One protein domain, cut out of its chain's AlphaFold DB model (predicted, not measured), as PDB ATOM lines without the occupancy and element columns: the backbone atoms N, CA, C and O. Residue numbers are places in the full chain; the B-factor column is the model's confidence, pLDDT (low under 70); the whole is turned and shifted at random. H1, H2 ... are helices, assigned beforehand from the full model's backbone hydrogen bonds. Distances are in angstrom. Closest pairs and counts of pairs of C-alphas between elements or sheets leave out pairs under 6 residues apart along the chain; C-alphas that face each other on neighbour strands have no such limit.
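Overview. This is residues 37 to 129 and 142 to 154 of the 275 residues of an uncharacterized protein of Burkholderia sp. GAS332 (UniProt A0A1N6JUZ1). One long helix, H5, runs through the middle, with the shorter H1, H2, H3, H4 and H6 set crosswise along it. Residues 124 to 129 stick out. The printed part, 106 residues with six named helices in order H1 to H6 and no named strand, is all helix and compact: radius of gyration of the C-alphas 13.7 A, spans 41 by 31 by 23 A.

Along the chain. H1, residues 37 to 43, begins at C-alpha 37 (-35.684, 17.622, 10.552). H2 is 48 to 59, H3 82 to 90, H4 95 to 101, H5 106 to 127, 31.7 A long, and H6 144 to 154, ending at C-alpha 154 (-59.289, 10.427, 8.028).

Arrangement. H5, the hub, touches five helices, mostly crossed. Its residues 115 to 123 alone touch H6, about perpendicular at 85 degrees; the closest C-alphas, Ala 119 and Leu 147, are 4.9 A apart. H3 and H4 are apart from H6. In each helix every O i to N i+4 pair is within hydrogen-bond range.

Size, cuts and confidence. Residues 130 to 141 are cut out, a 16.4 A gap between C-alphas 129 and 142. The link H2 to H3 is long; residues 66 to 79 have pLDDT under 70.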
ATOM      1  N   ASP A  37     -34.355  17.410   9.969       84.44
ATOM      2  CA  ASP A  37     -35.684  17.622  10.552       84.44
ATOM      3  C   ASP A  37     -36.766  17.184   9.564       84.44
ATOM      4  O   ASP A  37     -37.651  16.396   9.898       84.44
ATOM      5  N   LEU A  38     -36.653  17.630   8.308       83.12
ATOM      6  CA  LEU A  38     -37.572  17.244   7.237       83.12
ATOM      7  C   LEU A  38     -37.542  15.732   6.983       83.12
ATOM      8  O   LEU A  38     -38.588  15.114   6.782       83.12
ATOM      9  N   ALA A  39     -36.357  15.115   7.024       87.25
ATOM     10  CA  ALA A  39     -36.230  13.667   6.918       87.25
ATOM     11  C   ALA A  39     -36.893  12.943   8.103       87.25
ATOM     12  O   ALA A  39     -37.574  11.939   7.891       87.25
ATOM     13  N   SER A  40     -36.737  13.463   9.322       89.25
ATOM     14  CA  SER A  40     -37.340  12.902  10.538       89.25
ATOM     15  C   SER A  40     -38.863  12.973  10.487       89.25
ATOM     16  O   SER A  40     -39.523  11.966  10.721       89.25
ATOM     17  N   LEU A  41     -39.426  14.111  10.075       86.88
ATOM     18  CA  LEU A  41     -40.867  14.278   9.871       86.88
ATOM     19  C   LEU A  41     -41.425  13.311   8.831       86.88
ATOM     20  O   LEU A  41     -42.409  12.617   9.080       86.88
ATOM     21  N   ARG A  42     -40.775  13.238   7.665       87.12
ATOM     22  CA  ARG A  42     -41.228  12.382   6.567       87.12
ATOM     23  C   ARG A  42     -41.220  10.905   6.963       87.12
ATOM     24  O   ARG A  42     -42.107  10.159   6.550       87.12
ATOM     25  N   ASN A  43     -40.213  10.491   7.731       89.19
ATOM     26  CA  ASN A  43     -39.983   9.094   8.089       89.19
ATOM     27  C   ASN A  43     -40.579   8.695   9.450       89.19
ATOM     28  O   ASN A  43     -40.512   7.517   9.795       89.19
ATOM     29  N   TYR A  44     -41.149   9.627  10.221       94.19
ATOM     30  CA  TYR A  44     -41.803   9.307  11.488       94.19
ATOM     31  C   TYR A  44     -43.045   8.440  11.226       94.19
ATOM     32  O   TYR A  44     -43.955   8.904  10.537       94.19
ATOM     33  N   PRO A  45     -43.113   7.197  11.734       95.38
ATOM     34  CA  PRO A  45     -44.222   6.305  11.433       95.38
ATOM     35  C   PRO A  45     -45.472   6.717  12.215       95.38
ATOM     36  O   PRO A  45     -45.516   6.622  13.443       95.38
ATOM     37  N   LEU A  46     -46.524   7.125  11.503       96.69
ATOM     38  CA  LEU A  46     -47.843   7.264  12.111       96.69
ATOM     39  C   LEU A  46     -48.401   5.873  12.435       96.69
ATOM     40  O   LEU A  46     -48.453   4.988  11.583       96.69
ATOM     41  N   THR A  47     -48.793   5.677  13.693       97.81
ATOM     42  CA  THR A  47     -49.316   4.406  14.205       97.81
ATOM     43  C   THR A  47     -50.634   4.627  14.928       97.81
ATOM     44  O   THR A  47     -50.890   5.717  15.445       97.81
ATOM     45  N   SER A  48     -51.455   3.581  15.034       97.69
ATOM     46  CA  SER A  48     -52.727   3.651  15.762       97.69
ATOM     47  C   SER A  48     -52.524   4.020  17.234       97.69
ATOM     48  O   SER A  48     -53.295   4.806  17.767       97.69
ATOM     49  N   GLY A  49     -51.441   3.548  17.867       97.50
ATOM     50  CA  GLY A  49     -51.120   3.908  19.253       97.50
ATOM     51  C   GLY A  49     -50.736   5.381  19.432       97.50
ATOM     52  O   GLY A  49     -51.072   5.981  20.450       97.50
ATOM     53  N   PHE A  50     -50.066   5.995  18.448       96.50
ATOM     54  CA  PHE A  50     -49.860   7.446  18.457       96.50
ATOM     55  C   PHE A  50     -51.186   8.187  18.251       96.50
ATOM     56  O   PHE A  50     -51.489   9.111  19.004       96.50
ATOM     57  N   LEU A  51     -51.983   7.769  17.262       95.88
ATOM     58  CA  LEU A  51     -53.260   8.402  16.945       95.88
ATOM     59  C   LEU A  51     -54.224   8.367  18.137       95.88
ATOM     60  O   LEU A  51     -54.807   9.392  18.459       95.88
ATOM     61  N   GLU A  52     -54.355   7.240  18.833       96.25
ATOM     62  CA  GLU A  52     -55.216   7.106  20.015       96.25
ATOM     63  C   GLU A  52     -54.835   8.102  21.122       96.25
ATOM     64  O   GLU A  52     -55.691   8.817  21.652       96.25
ATOM     65  N   LYS A  53     -53.538   8.212  21.432       95.38
ATOM     66  CA  LYS A  53     -53.023   9.192  22.401       95.38
ATOM     67  C   LYS A  53     -53.282  10.619  21.932       95.38
ATOM     68  O   LYS A  53     -53.707  11.463  22.716       95.38
ATOM     69  N   TRP A  54     -53.063  10.891  20.647       93.00
ATOM     70  CA  TRP A  54     -53.308  12.202  20.057       93.00
ATOM     71  C   TRP A  54     -54.793  12.593  20.109       93.00
ATOM     72  O   TRP A  54     -55.114  13.708  20.516       93.00
ATOM     73  N   LEU A  55     -55.706  11.672  19.787       91.44
ATOM     74  CA  LEU A  55     -57.156  11.866  19.885       91.44
ATOM     75  C   LEU A  55     -57.602  12.064  21.339       91.44
ATOM     76  O   LEU A  55     -58.433  12.929  21.606       91.44
ATOM     77  N   THR A  56     -57.016  11.319  22.280       92.88
ATOM     78  CA  THR A  56     -57.269  11.477  23.723       92.88
ATOM     79  C   THR A  56     -56.880  12.875  24.191       92.88
ATOM     80  O   THR A  56     -57.677  13.569  24.822       92.88
ATOM     81  N   ILE A  57     -55.685  13.331  23.809       91.38
ATOM     82  CA  ILE A  57     -55.209  14.686  24.097       91.38
ATOM     83  C   ILE A  57     -56.121  15.735  23.465       91.38
ATOM     84  O   ILE A  57     -56.486  16.703  24.129       91.38
ATOM     85  N   ALA A  58     -56.510  15.548  22.203       86.69
ATOM     86  CA  ALA A  58     -57.413  16.460  21.521       86.69
ATOM     87  C   ALA A  58     -58.769  16.531  22.234       86.69
ATOM     88  O   ALA A  58     -59.337  17.616  22.322       86.69
ATOM     89  N   ALA A  59     -59.291  15.419  22.756       87.75
ATOM     90  CA  ALA A  59     -60.578  15.332  23.443       87.75
ATOM     91  C   ALA A  59     -60.570  15.874  24.886       87.75
ATOM     92  O   ALA A  59     -61.632  16.260  25.377       87.75
ATOM     93  N   ASP A  60     -59.416  15.961  25.554       89.31
ATOM     94  CA  ASP A  60     -59.334  16.432  26.941       89.31
ATOM     95  C   ASP A  60     -59.478  17.970  27.034       89.31
ATOM     96  O   ASP A  60     -58.591  18.709  26.601       89.31
ATOM     97  N   PRO A  61     -60.568  18.506  27.627       84.00
ATOM     98  CA  PRO A  61     -60.741  19.948  27.810       84.00
ATOM     99  C   PRO A  61     -59.738  20.570  28.797       84.00
ATOM    100  O   PRO A  61     -59.652  21.794  28.882       84.00
ATOM    101  N   LYS A  62     -59.013  19.754  29.571       87.56
ATOM    102  CA  LYS A  62     -57.991  20.185  30.531       87.56
ATOM    103  C   LYS A  62     -56.574  20.062  29.981       87.56
ATOM    104  O   LYS A  62     -55.635  20.404  30.700       87.56
ATOM    105  N   ALA A  63     -56.409  19.602  28.740       87.19
ATOM    106  CA  ALA A  63     -55.098  19.467  28.135       87.19
ATOM    107  C   ALA A  63     -54.370  20.831  28.139       87.19
ATOM    108  O   ALA A  63     -54.871  21.802  27.564       87.19
ATOM    109  N   PRO A  64     -53.175  20.942  28.754       81.06
ATOM    110  CA  PRO A  64     -52.382  22.177  28.734       81.06
ATOM    111  C   PRO A  64     -51.804  22.472  27.338       81.06
ATOM    112  O   PRO A  64     -51.326  23.574  27.059       81.06
ATOM    113  N   VAL A  65     -51.873  21.488  26.441       75.75
ATOM    114  CA  VAL A  65     -51.684  21.655  25.005       75.75
ATOM    115  C   VAL A  65     -52.990  22.148  24.393       75.75
ATOM    116  O   VAL A  65     -53.953  21.398  24.268       75.75
ATOM    117  N   LYS A  66     -53.033  23.420  23.982       67.12
ATOM    118  CA  LYS A  66     -54.129  23.888  23.128       67.12
ATOM    119  C   LYS A  66     -54.126  23.043  21.860       67.12
ATOM    120  O   LYS A  66     -53.097  22.936  21.190       67.12
ATOM    121  N   SER A  67     -55.255  22.404  21.588       52.56
ATOM    122  CA  SER A  67     -55.425  21.505  20.458       52.56
ATOM    123  C   SER A  67     -54.968  22.175  19.164       52.56
ATOM    124  O   SER A  67     -55.399  23.287  18.867       52.56
ATOM    125  N   LEU A  68     -54.147  21.465  18.389       52.78
ATOM    126  CA  LEU A  68     -53.882  21.727  16.967       52.78
ATOM    127  C   LEU A  68     -53.109  22.986  16.593       52.78
ATOM    128  O   LEU A  68     -52.837  23.175  15.411       52.78
ATOM    129  N   ASP A  69     -52.662  23.790  17.548       58.34
ATOM    130  CA  ASP A  69     -51.888  24.981  17.213       58.34
ATOM    131  C   ASP A  69     -50.400  24.659  16.976       58.34
ATOM    132  O   ASP A  69     -49.498  25.286  17.524       58.34
ATOM    133  N   LEU A  70     -50.139  23.639  16.151       55.62
ATOM    134  CA  LEU A  70     -48.833  23.458  15.510       55.62
ATOM    135  C   LEU A  70     -48.567  24.600  14.517       55.62
ATOM    136  O   LEU A  70     -47.423  24.876  14.174       55.62
ATOM    137  N   THR A  71     -49.621  25.307  14.103       53.22
ATOM    138  CA  THR A  71     -49.556  26.535  13.309       53.22
ATOM    139  C   THR A  71     -48.905  27.705  14.050       53.22
ATOM    140  O   THR A  71     -48.227  28.507  13.404       53.22
ATOM    141  N   SER A  72     -49.022  27.793  15.385       50.28
ATOM    142  CA  SER A  72     -48.323  28.805  16.202       50.28
ATOM    143  C   SER A  72     -46.893  28.444  16.561       50.28
ATOM    144  O   SER A  72     -46.205  29.230  17.213       50.28
ATOM    145  N   LEU A  73     -46.395  27.307  16.077       53.38
ATOM    146  CA  LEU A  73     -44.976  26.961  16.144       53.38
ATOM    147  C   LEU A  73     -44.154  27.663  15.046       53.38
ATOM    148  O   LEU A  73     -43.075  27.210  14.675       53.38
ATOM    149  N   ASN A  74     -44.665  28.785  14.538       53.44
ATOM    150  CA  ASN A  74     -43.938  29.753  13.733       53.44
ATOM    151  C   ASN A  74     -43.668  30.995  14.585       53.44
ATOM    152  O   ASN A  74     -44.595  31.678  15.025       53.44
ATOM    153  N   GLN A  75     -42.396  31.334  14.795       52.22
ATOM    154  CA  GLN A  75     -42.022  32.531  15.545       52.22
ATOM    155  C   GLN A  75     -41.881  33.714  14.579       52.22
ATOM    156  O   GLN A  75     -40.879  33.842  13.875       52.22
ATOM    157  N   GLY A  76     -42.896  34.584  14.521       52.94
ATOM    158  CA  GLY A  76     -42.876  35.783  13.670       52.94
ATOM    159  C   GLY A  76     -42.829  35.471  12.170       52.94
ATOM    160  O   GLY A  76     -42.049  36.080  11.441       52.94
ATOM    161  N   GLY A  77     -43.602  34.473  11.727       54.41
ATOM    162  CA  GLY A  77     -43.676  34.057  10.320       54.41
ATOM    163  C   GLY A  77     -42.491  33.215   9.832       54.41
ATOM    164  O   GLY A  77     -42.418  32.892   8.648       54.41
ATOM    165  N   LYS A  78     -41.559  32.841  10.719       60.31
ATOM    166  CA  LYS A  78     -40.445  31.943  10.396       60.31
ATOM    167  C   LYS A  78     -40.726  30.534  10.896       60.31
ATOM    168  O   LYS A  78     -41.098  30.357  12.058       60.31
ATOM    169  N   ALA A  79     -40.481  29.555  10.027       65.75
ATOM    170  CA  ALA A  79     -40.482  28.147  10.396       65.75
ATOM    171  C   ALA A  79     -39.453  27.899  11.508       65.75
ATOM    172  O   ALA A  79     -38.319  28.372  11.410       65.75
ATOM    173  N   MET A  80     -39.852  27.183  12.557       72.88
ATOM    174  CA  MET A  80     -38.966  26.751  13.643       72.88
ATOM    175  C   MET A  80     -38.363  25.375  13.326       72.88
ATOM    176  O   MET A  80     -38.963  24.586  12.596       72.88
ATOM    177  N   SER A  81     -37.184  25.073  13.872       83.81
ATOM    178  CA  SER A  81     -36.670  23.698  13.898       83.81
ATOM    179  C   SER A  81     -37.508  22.819  14.831       83.81
ATOM    180  O   SER A  81     -38.162  23.324  15.748       83.81
ATOM    181  N   LEU A  82     -37.468  21.498  14.643       85.00
ATOM    182  CA  LEU A  82     -38.211  20.562  15.504       85.00
ATOM    183  C   LEU A  82     -37.793  20.640  16.974       85.00
ATOM    184  O   LEU A  82     -38.638  20.559  17.868       85.00
ATOM    185  N   ASP A  83     -36.503  20.846  17.225       87.06
ATOM    186  CA  ASP A  83     -35.977  21.020  18.576       87.06
ATOM    187  C   ASP A  83     -36.519  22.302  19.212       87.06
ATOM    188  O   ASP A  83     -36.932  22.296  20.370       87.06
ATOM    189  N   ALA A  84     -36.597  23.398  18.450       85.88
ATOM    190  CA  ALA A  84     -37.166  24.652  18.934       85.88
ATOM    191  C   ALA A  84     -38.675  24.529  19.197       85.88
ATOM    192  O   ALA A  84     -39.175  25.065  20.191       85.88
ATOM    193  N   MET A  85     -39.401  23.795  18.348       85.62
ATOM    194  CA  MET A  85     -40.809  23.463  18.577       85.62
ATOM    195  C   MET A  85     -40.987  22.659  19.869       85.62
ATOM    196  O   MET A  85     -41.817  23.012  20.708       85.62
ATOM    197  N   THR A  86     -40.169  21.622  20.055       90.31
ATOM    198  CA  THR A  86     -40.180  20.763  21.247       90.31
ATOM    199  C   THR A  86     -39.851  21.562  22.503       90.31
ATOM    200  O   THR A  86     -40.608  21.528  23.469       90.31
ATOM    201  N   ALA A  87     -38.797  22.378  22.477       90.06
ATOM    202  CA  ALA A  87     -38.410  23.224  23.603       90.06
ATOM    203  C   ALA A  87     -39.497  24.251  23.961       90.06
ATOM    204  O   ALA A  87     -39.772  24.495  25.136       90.06
ATOM    205  N   THR A  88     -40.156  24.833  22.956       86.56
ATOM    206  CA  THR A  88     -41.268  25.773  23.162       86.56
ATOM    207  C   THR A  88     -42.467  25.080  23.796       86.56
ATOM    208  O   THR A  88     -43.109  25.646  24.682       86.56
ATOM    209  N   LEU A  89     -42.757  23.849  23.373       88.69
ATOM    210  CA  LEU A  89     -43.801  23.015  23.953       88.69
ATOM    211  C   LEU A  89     -43.478  22.676  25.416       88.69
ATOM    212  O   LEU A  89     -44.294  22.941  26.299       88.69
ATOM    213  N   ASP A  90     -42.270  22.182  25.682       91.06
ATOM    214  CA  ASP A  90     -41.822  21.768  27.015       91.06
ATOM    215  C   ASP A  90     -41.654  22.936  27.996       91.06
ATOM    216  O   ASP A  90     -41.788  22.755  29.205       91.06
ATOM    217  N   SER A  91     -41.435  24.162  27.510       89.94
ATOM    218  CA  SER A  91     -41.357  25.346  28.379       89.94
ATOM    219  C   SER A  91     -42.692  25.735  29.031       89.94
ATOM    220  O   SER A  91     -42.716  26.569  29.942       89.94
ATOM    221  N   ARG A  92     -43.822  25.170  28.581       89.06
ATOM    222  CA  ARG A  92     -45.144  25.524  29.109       89.06
ATOM    223  C   ARG A  92     -45.420  24.746  30.408       89.06
ATOM    224  O   ARG A  92     -45.293  23.518  30.423       89.06
ATOM    225  N   PRO A  93     -45.859  25.414  31.492       91.94
ATOM    226  CA  PRO A  93     -46.109  24.753  32.771       91.94
ATOM    227  C   PRO A  93     -47.059  23.554  32.654       91.94
ATOM    228  O   PRO A  93     -48.154  23.662  32.109       91.94
ATOM    229  N   GLY A  94     -46.635  22.408  33.192       91.88
ATOM    230  CA  GLY A  94     -47.441  21.185  33.252       91.88
ATOM    231  C   GLY A  94     -47.479  20.346  31.970       91.88
ATOM    232  O   GLY A  94     -47.961  19.217  32.035       91.88
ATOM    233  N   ILE A  95     -46.943  20.822  30.836       92.81
ATOM    234  CA  ILE A  95     -46.999  20.073  29.569       92.81
ATOM    235  C   ILE A  95     -46.205  18.775  29.623       92.81
ATOM    236  O   ILE A  95     -46.765  17.728  29.310       92.81
ATOM    237  N   THR A  96     -44.942  18.808  30.047       94.81
ATOM    238  CA  THR A  96     -44.103  17.601  30.053       94.81
ATOM    239  C   THR A  96     -44.702  16.504  30.940       94.81
ATOM    240  O   THR A  96     -44.751  15.345  30.539       94.81
ATOM    241  N   ALA A  97     -45.239  16.866  32.113       96.25
ATOM    242  CA  ALA A  97     -45.918  15.923  33.004       96.25
ATOM    243  C   ALA A  97     -47.217  15.373  32.391       96.25
ATOM    244  O   ALA A  97     -47.496  14.178  32.491       96.25
ATOM    245  N   TYR A  98     -47.997  16.231  31.728       95.62
ATOM    246  CA  TYR A  98     -49.220  15.823  31.047       95.62
ATOM    247  C   TYR A  98     -48.933  14.870  29.878       95.62
ATOM    248  O   TYR A  98     -49.519  13.794  29.820       95.62
ATOM    249  N   LEU A  99     -47.995  15.198  28.985       95.06
ATOM    250  CA  LEU A  99     -47.611  14.319  27.875       95.06
ATOM    251  C   LEU A  99     -47.050  12.984  28.378       95.06
ATOM    252  O   LEU A  99     -47.453  11.931  27.881       95.06
ATOM    253  N   ALA A 100     -46.222  13.006  29.426       96.94
ATOM    254  CA  ALA A 100     -45.724  11.787  30.055       96.94
ATOM    255  C   ALA A 100     -46.867  10.909  30.595       96.94
ATOM    256  O   ALA A 100     -46.816   9.689  30.446       96.94
ATOM    257  N   SER A 101     -47.938  11.507  31.138       96.31
ATOM    258  CA  SER A 101     -49.131  10.757  31.571       96.31
ATOM    259  C   SER A 101     -49.873  10.058  30.422       96.31
ATOM    260  O   SER A 101     -50.539   9.053  30.645       96.31
ATOM    261  N   GLN A 102     -49.715  10.555  29.192       95.44
ATOM    262  CA  GLN A 102     -50.232   9.953  27.957       95.44
ATOM    263  C   GLN A 102     -49.217   8.997  27.302       95.44
ATOM    264  O   GLN A 102     -49.452   8.464  26.216       95.44
ATOM    265  N   GLY A 103     -48.060   8.781  27.933       96.00
ATOM    266  CA  GLY A 103     -46.964   7.995  27.377       96.00
ATOM    267  C   GLY A 103     -46.374   8.613  26.109       96.00
ATOM    268  O   GLY A 103     -46.107   7.875  25.156       96.00
ATOM    269  N   LEU A 104     -46.238   9.942  26.076       96.00
ATOM    270  CA  LEU A 104     -45.573  10.714  25.024       96.00
ATOM    271  C   LEU A 104     -44.504  11.631  25.625       96.00
ATOM    272  O   LEU A 104     -44.654  12.147  26.732       96.00
ATOM    273  N   THR A 105     -43.448  11.888  24.861       96.12
ATOM    274  CA  THR A 105     -42.558  13.032  25.097       96.12
ATOM    275  C   THR A 105     -43.038  14.262  24.318       96.12
ATOM    276  O   THR A 105     -43.867  14.147  23.409       96.12
ATOM    277  N   GLY A 106     -42.503  15.449  24.635       93.12
ATOM    278  CA  GLY A 106     -42.709  16.648  23.812       93.12
ATOM    279  C   GLY A 106     -42.286  16.419  22.357       93.12
ATOM    280  O   GLY A 106     -43.033  16.740  21.435       93.12
ATOM    281  N   HIS A 107     -41.139  15.765  22.166       93.62
ATOM    282  CA  HIS A 107     -40.600  15.414  20.855       93.62
ATOM    283  C   HIS A 107     -41.533  14.481  20.064       93.62
ATOM    284  O   HIS A 107     -41.837  14.767  18.906       93.62
ATOM    285  N   ASP A 108     -42.059  13.415  20.685       94.69
ATOM    286  CA  ASP A 108     -43.003  12.494  20.024       94.69
ATOM    287  C   ASP A 108     -44.289  13.210  19.602       94.69
ATOM    288  O   ASP A 108     -44.817  12.985  18.511       94.69
ATOM    289  N   TYR A 109     -44.797  14.093  20.468       93.44
ATOM    290  CA  TYR A 109     -46.002  14.864  20.194       93.44
ATOM    291  C   TYR A 109     -45.805  15.835  19.019       93.44
ATOM    292  O   TYR A 109     -46.652  15.893  18.125       93.44
ATOM    293  N   VAL A 110     -44.677  16.557  18.985       91.44
ATOM    294  CA  VAL A 110     -44.324  17.469  17.885       91.44
ATOM    295  C   VAL A 110     -44.124  16.705  16.580       91.44
ATOM    296  O   VAL A 110     -44.722  17.081  15.570       91.44
ATOM    297  N   LEU A 111     -43.328  15.631  16.582       92.00
ATOM    298  CA  LEU A 111     -43.062  14.839  15.380       92.00
ATOM    299  C   LEU A 111     -44.335  14.218  14.816       92.00
ATOM    300  O   LEU A 111     -44.637  14.405  13.639       92.00
ATOM    301  N   GLY A 112     -45.098  13.507  15.646       93.62
ATOM    302  CA  GLY A 112     -46.290  12.814  15.177       93.62
ATOM    303  C   GLY A 112     -47.408  13.767  14.767       93.62
ATOM    304  O   GLY A 112     -48.054  13.541  13.745       93.62
ATOM    305  N   GLY A 113     -47.596  14.874  15.491       91.44
ATOM    306  CA  GLY A 113     -48.560  15.905  15.106       91.44
ATOM    307  C   GLY A 113     -48.191  16.572  13.777       91.44
ATOM    308  O   GLY A 113     -49.051  16.771  12.920       91.44
ATOM    309  N   SER A 114     -46.904  16.856  13.569       88.06
ATOM    310  CA  SER A 114     -46.402  17.456  12.328       88.06
ATOM    311  C   SER A 114     -46.469  16.484  11.145       88.06
ATOM    312  O   SER A 114     -46.893  16.877  10.061       88.06
ATOM    313  N   ALA A 115     -46.132  15.207  11.347       91.88
ATOM    314  CA  ALA A 115     -46.271  14.165  10.330       91.88
ATOM    315  C   ALA A 115     -47.741  13.956   9.920       91.88
ATOM    316  O   ALA A 115     -48.036  13.817   8.730       91.88
ATOM    317  N   LEU A 116     -48.667  13.996  10.887       91.88
ATOM    318  CA  LEU A 116     -50.108  13.944  10.634       91.88
ATOM    319  C   LEU A 116     -50.570  15.156   9.817       91.88
ATOM    320  O   LEU A 116     -51.242  14.996   8.805       91.88
ATOM    321  N   MET A 117     -50.146  16.360  10.206       86.88
ATOM    322  CA  MET A 117     -50.460  17.599   9.495       86.88
ATOM    323  C   MET A 117     -49.921  17.598   8.053       86.88
ATOM    324  O   MET A 117     -50.638  17.973   7.128       86.88
ATOM    325  N   MET A 118     -48.690  17.126   7.827       86.50
ATOM    326  CA  MET A 118     -48.123  16.972   6.480       86.50
ATOM    327  C   MET A 118     -48.911  15.966   5.633       86.50
ATOM    328  O   MET A 118     -49.096  16.199   4.440       86.50
ATOM    329  N   ALA A 119     -49.388  14.867   6.228       91.56
ATOM    330  CA  ALA A 119     -50.241  13.904   5.536       91.56
ATOM    331  C   ALA A 119     -51.604  14.503   5.154       91.56
ATOM    332  O   ALA A 119     -52.045  14.312   4.021       91.56
ATOM    333  N   THR A 120     -52.214  15.291   6.045       87.62
ATOM    334  CA  THR A 120     -53.434  16.060   5.760       87.62
ATOM    335  C   THR A 120     -53.233  17.016   4.587       87.62
ATOM    336  O   THR A 120     -54.025  17.005   3.645       87.62
ATOM    337  N   PHE A 121     -52.163  17.821   4.608       83.19
ATOM    338  CA  PHE A 121     -51.872  18.767   3.529       83.19
ATOM    339  C   PHE A 121     -51.582  18.071   2.202       83.19
ATOM    340  O   PHE A 121     -52.044  18.536   1.166       83.19
ATOM    341  N   GLU A 122     -50.849  16.957   2.214       87.25
ATOM    342  CA  GLU A 122     -50.573  16.188   1.001       87.25
ATOM    343  C   GLU A 122     -51.849  15.568   0.413       87.25
ATOM    344  O   GLU A 122     -52.041  15.621  -0.801       87.25
ATOM    345  N   ASP A 123     -52.745  15.026   1.242       89.94
ATOM    346  CA  ASP A 123     -54.040  14.520   0.771       89.94
ATOM    347  C   ASP A 123     -54.885  15.640   0.154       89.94
ATOM    348  O   ASP A 123     -55.388  15.494  -0.958       89.94
ATOM    349  N   MET A 124     -54.966  16.788   0.832       81.06
ATOM    350  CA  MET A 124     -55.678  17.970   0.348       81.06
ATOM    351  C   MET A 124     -55.097  18.477  -0.981       81.06
ATOM    352  O   MET A 124     -55.837  18.752  -1.920       81.06
ATOM    353  N   ARG A 125     -53.766  18.529  -1.101       82.25
ATOM    354  CA  ARG A 125     -53.054  18.911  -2.329       82.25
ATOM    355  C   ARG A 125     -53.354  17.968  -3.498       82.25
ATOM    356  O   ARG A 125     -53.432  18.418  -4.638       82.25
ATOM    357  N   GLN A 126     -53.497  16.667  -3.235       85.25
ATOM    358  CA  GLN A 126     -53.846  15.676  -4.260       85.25
ATOM    359  C   GLN A 126     -55.305  15.792  -4.714       85.25
ATOM    360  O   GLN A 126     -55.594  15.518  -5.876       85.25
ATOM    361  N   GLN A 127     -56.207  16.200  -3.820       80.56
ATOM    362  CA  GLN A 127     -57.622  16.418  -4.138       80.56
ATOM    363  C   GLN A 127     -57.875  17.756  -4.838       80.56
ATOM    364  O   GLN A 127     -58.806  17.860  -5.630       80.56
ATOM    365  N   HIS A 128     -57.007  18.741  -4.597       76.25
ATOM    366  CA  HIS A 128     -57.119  20.103  -5.111       76.25
ATOM    367  C   HIS A 128     -55.792  20.576  -5.726       76.25
ATOM    368  O   HIS A 128     -55.060  21.372  -5.120       76.25
ATOM    369  N   PRO A 129     -55.426  20.085  -6.924       76.94
ATOM    370  CA  PRO A 129     -54.176  20.457  -7.585       76.94
ATOM    371  C   PRO A 129     -53.989  21.974  -7.759       76.94
ATOM    372  O   PRO A 129     -52.858  22.460  -7.727       76.94
ATOM    373  N   THR A 142     -44.712  14.257   3.042       89.56
ATOM    374  CA  THR A 142     -44.997  13.068   3.854       89.56
ATOM    375  C   THR A 142     -44.555  11.784   3.147       89.56
ATOM    376  O   THR A 142     -44.347  11.766   1.928       89.56
ATOM    377  N   SER A 143     -44.388  10.690   3.894       93.44
ATOM    378  CA  SER A 143     -44.155   9.369   3.300       93.44
ATOM    379  C   SER A 143     -45.459   8.765   2.755       93.44
ATOM    380  O   SER A 143     -46.539   9.045   3.285       93.44
ATOM    381  N   PRO A 144     -45.392   7.869   1.750       94.69
ATOM    382  CA  PRO A 144     -46.569   7.135   1.281       94.69
ATOM    383  C   PRO A 144     -47.288   6.360   2.396       94.69
ATOM    384  O   PRO A 144     -48.513   6.287   2.396       94.69
ATOM    385  N   ALA A 145     -46.538   5.823   3.367       96.69
ATOM    386  CA  ALA A 145     -47.096   5.107   4.514       96.69
ATOM    387  C   ALA A 145     -47.923   6.028   5.425       96.69
ATOM    388  O   ALA A 145     -49.041   5.676   5.789       96.69
ATOM    389  N   ASN A 146     -47.423   7.227   5.730       96.38
ATOM    390  CA  ASN A 146     -48.155   8.202   6.539       96.38
ATOM    391  C   ASN A 146     -49.394   8.744   5.818       96.38
ATOM    392  O   ASN A 146     -50.434   8.913   6.449       96.38
ATOM    393  N   LEU A 147     -49.317   8.970   4.502       95.94
ATOM    394  CA  LEU A 147     -50.484   9.354   3.705       95.94
ATOM    395  C   LEU A 147     -51.556   8.252   3.701       95.94
ATOM    396  O   LEU A 147     -52.740   8.543   3.859       95.94
ATOM    397  N   ALA A 148     -51.151   6.987   3.554       97.06
ATOM    398  CA  ALA A 148     -52.064   5.849   3.631       97.06
ATOM    399  C   ALA A 148     -52.702   5.721   5.023       97.06
ATOM    400  O   ALA A 148     -53.918   5.566   5.122       97.06
ATOM    401  N   PHE A 149     -51.905   5.865   6.088       97.88
ATOM    402  CA  PHE A 149     -52.393   5.870   7.468       97.88
ATOM    403  C   PHE A 149     -53.412   6.991   7.703       97.88
ATOM    404  O   PHE A 149     -54.499   6.745   8.220       97.88
ATOM    405  N   TYR A 150     -53.101   8.220   7.272       96.19
ATOM    406  CA  TYR A 150     -54.026   9.346   7.372       96.19
ATOM    407  C   TYR A 150     -55.347   9.050   6.660       96.19
ATOM    408  O   TYR A 150     -56.401   9.210   7.262       96.19
ATOM    409  N   ARG A 151     -55.312   8.558   5.415       95.25
ATOM    410  CA  ARG A 151     -56.528   8.217   4.656       95.25
ATOM    411  C   ARG A 151     -57.375   7.157   5.350       95.25
ATOM    412  O   ARG A 151     -58.593   7.292   5.386       95.25
ATOM    413  N   GLN A 152     -56.735   6.139   5.924       97.50
ATOM    414  CA  GLN A 152     -57.415   5.093   6.686       97.50
ATOM    415  C   GLN A 152     -58.158   5.654   7.909       97.50
ATOM    416  O   GLN A 152     -59.260   5.204   8.208       97.50
ATOM    417  N   HIS A 153     -57.581   6.649   8.586       96.62
ATOM    418  CA  HIS A 153     -58.114   7.232   9.822       96.62
ATOM    419  C   HIS A 153     -58.761   8.615   9.634       96.62
ATOM    420  O   HIS A 153     -59.083   9.303  10.604       96.62
ATOM    421  N   LYS A 154     -58.960   9.042   8.385       92.31
ATOM    422  CA  LYS A 154     -59.289  10.427   8.028       92.31
ATOM    423  C   LYS A 154     -60.527  10.948   8.750       92.31
ATOM    424  O   LYS A 154     -60.491  12.019   9.347       92.31
TER     425      LYS A 154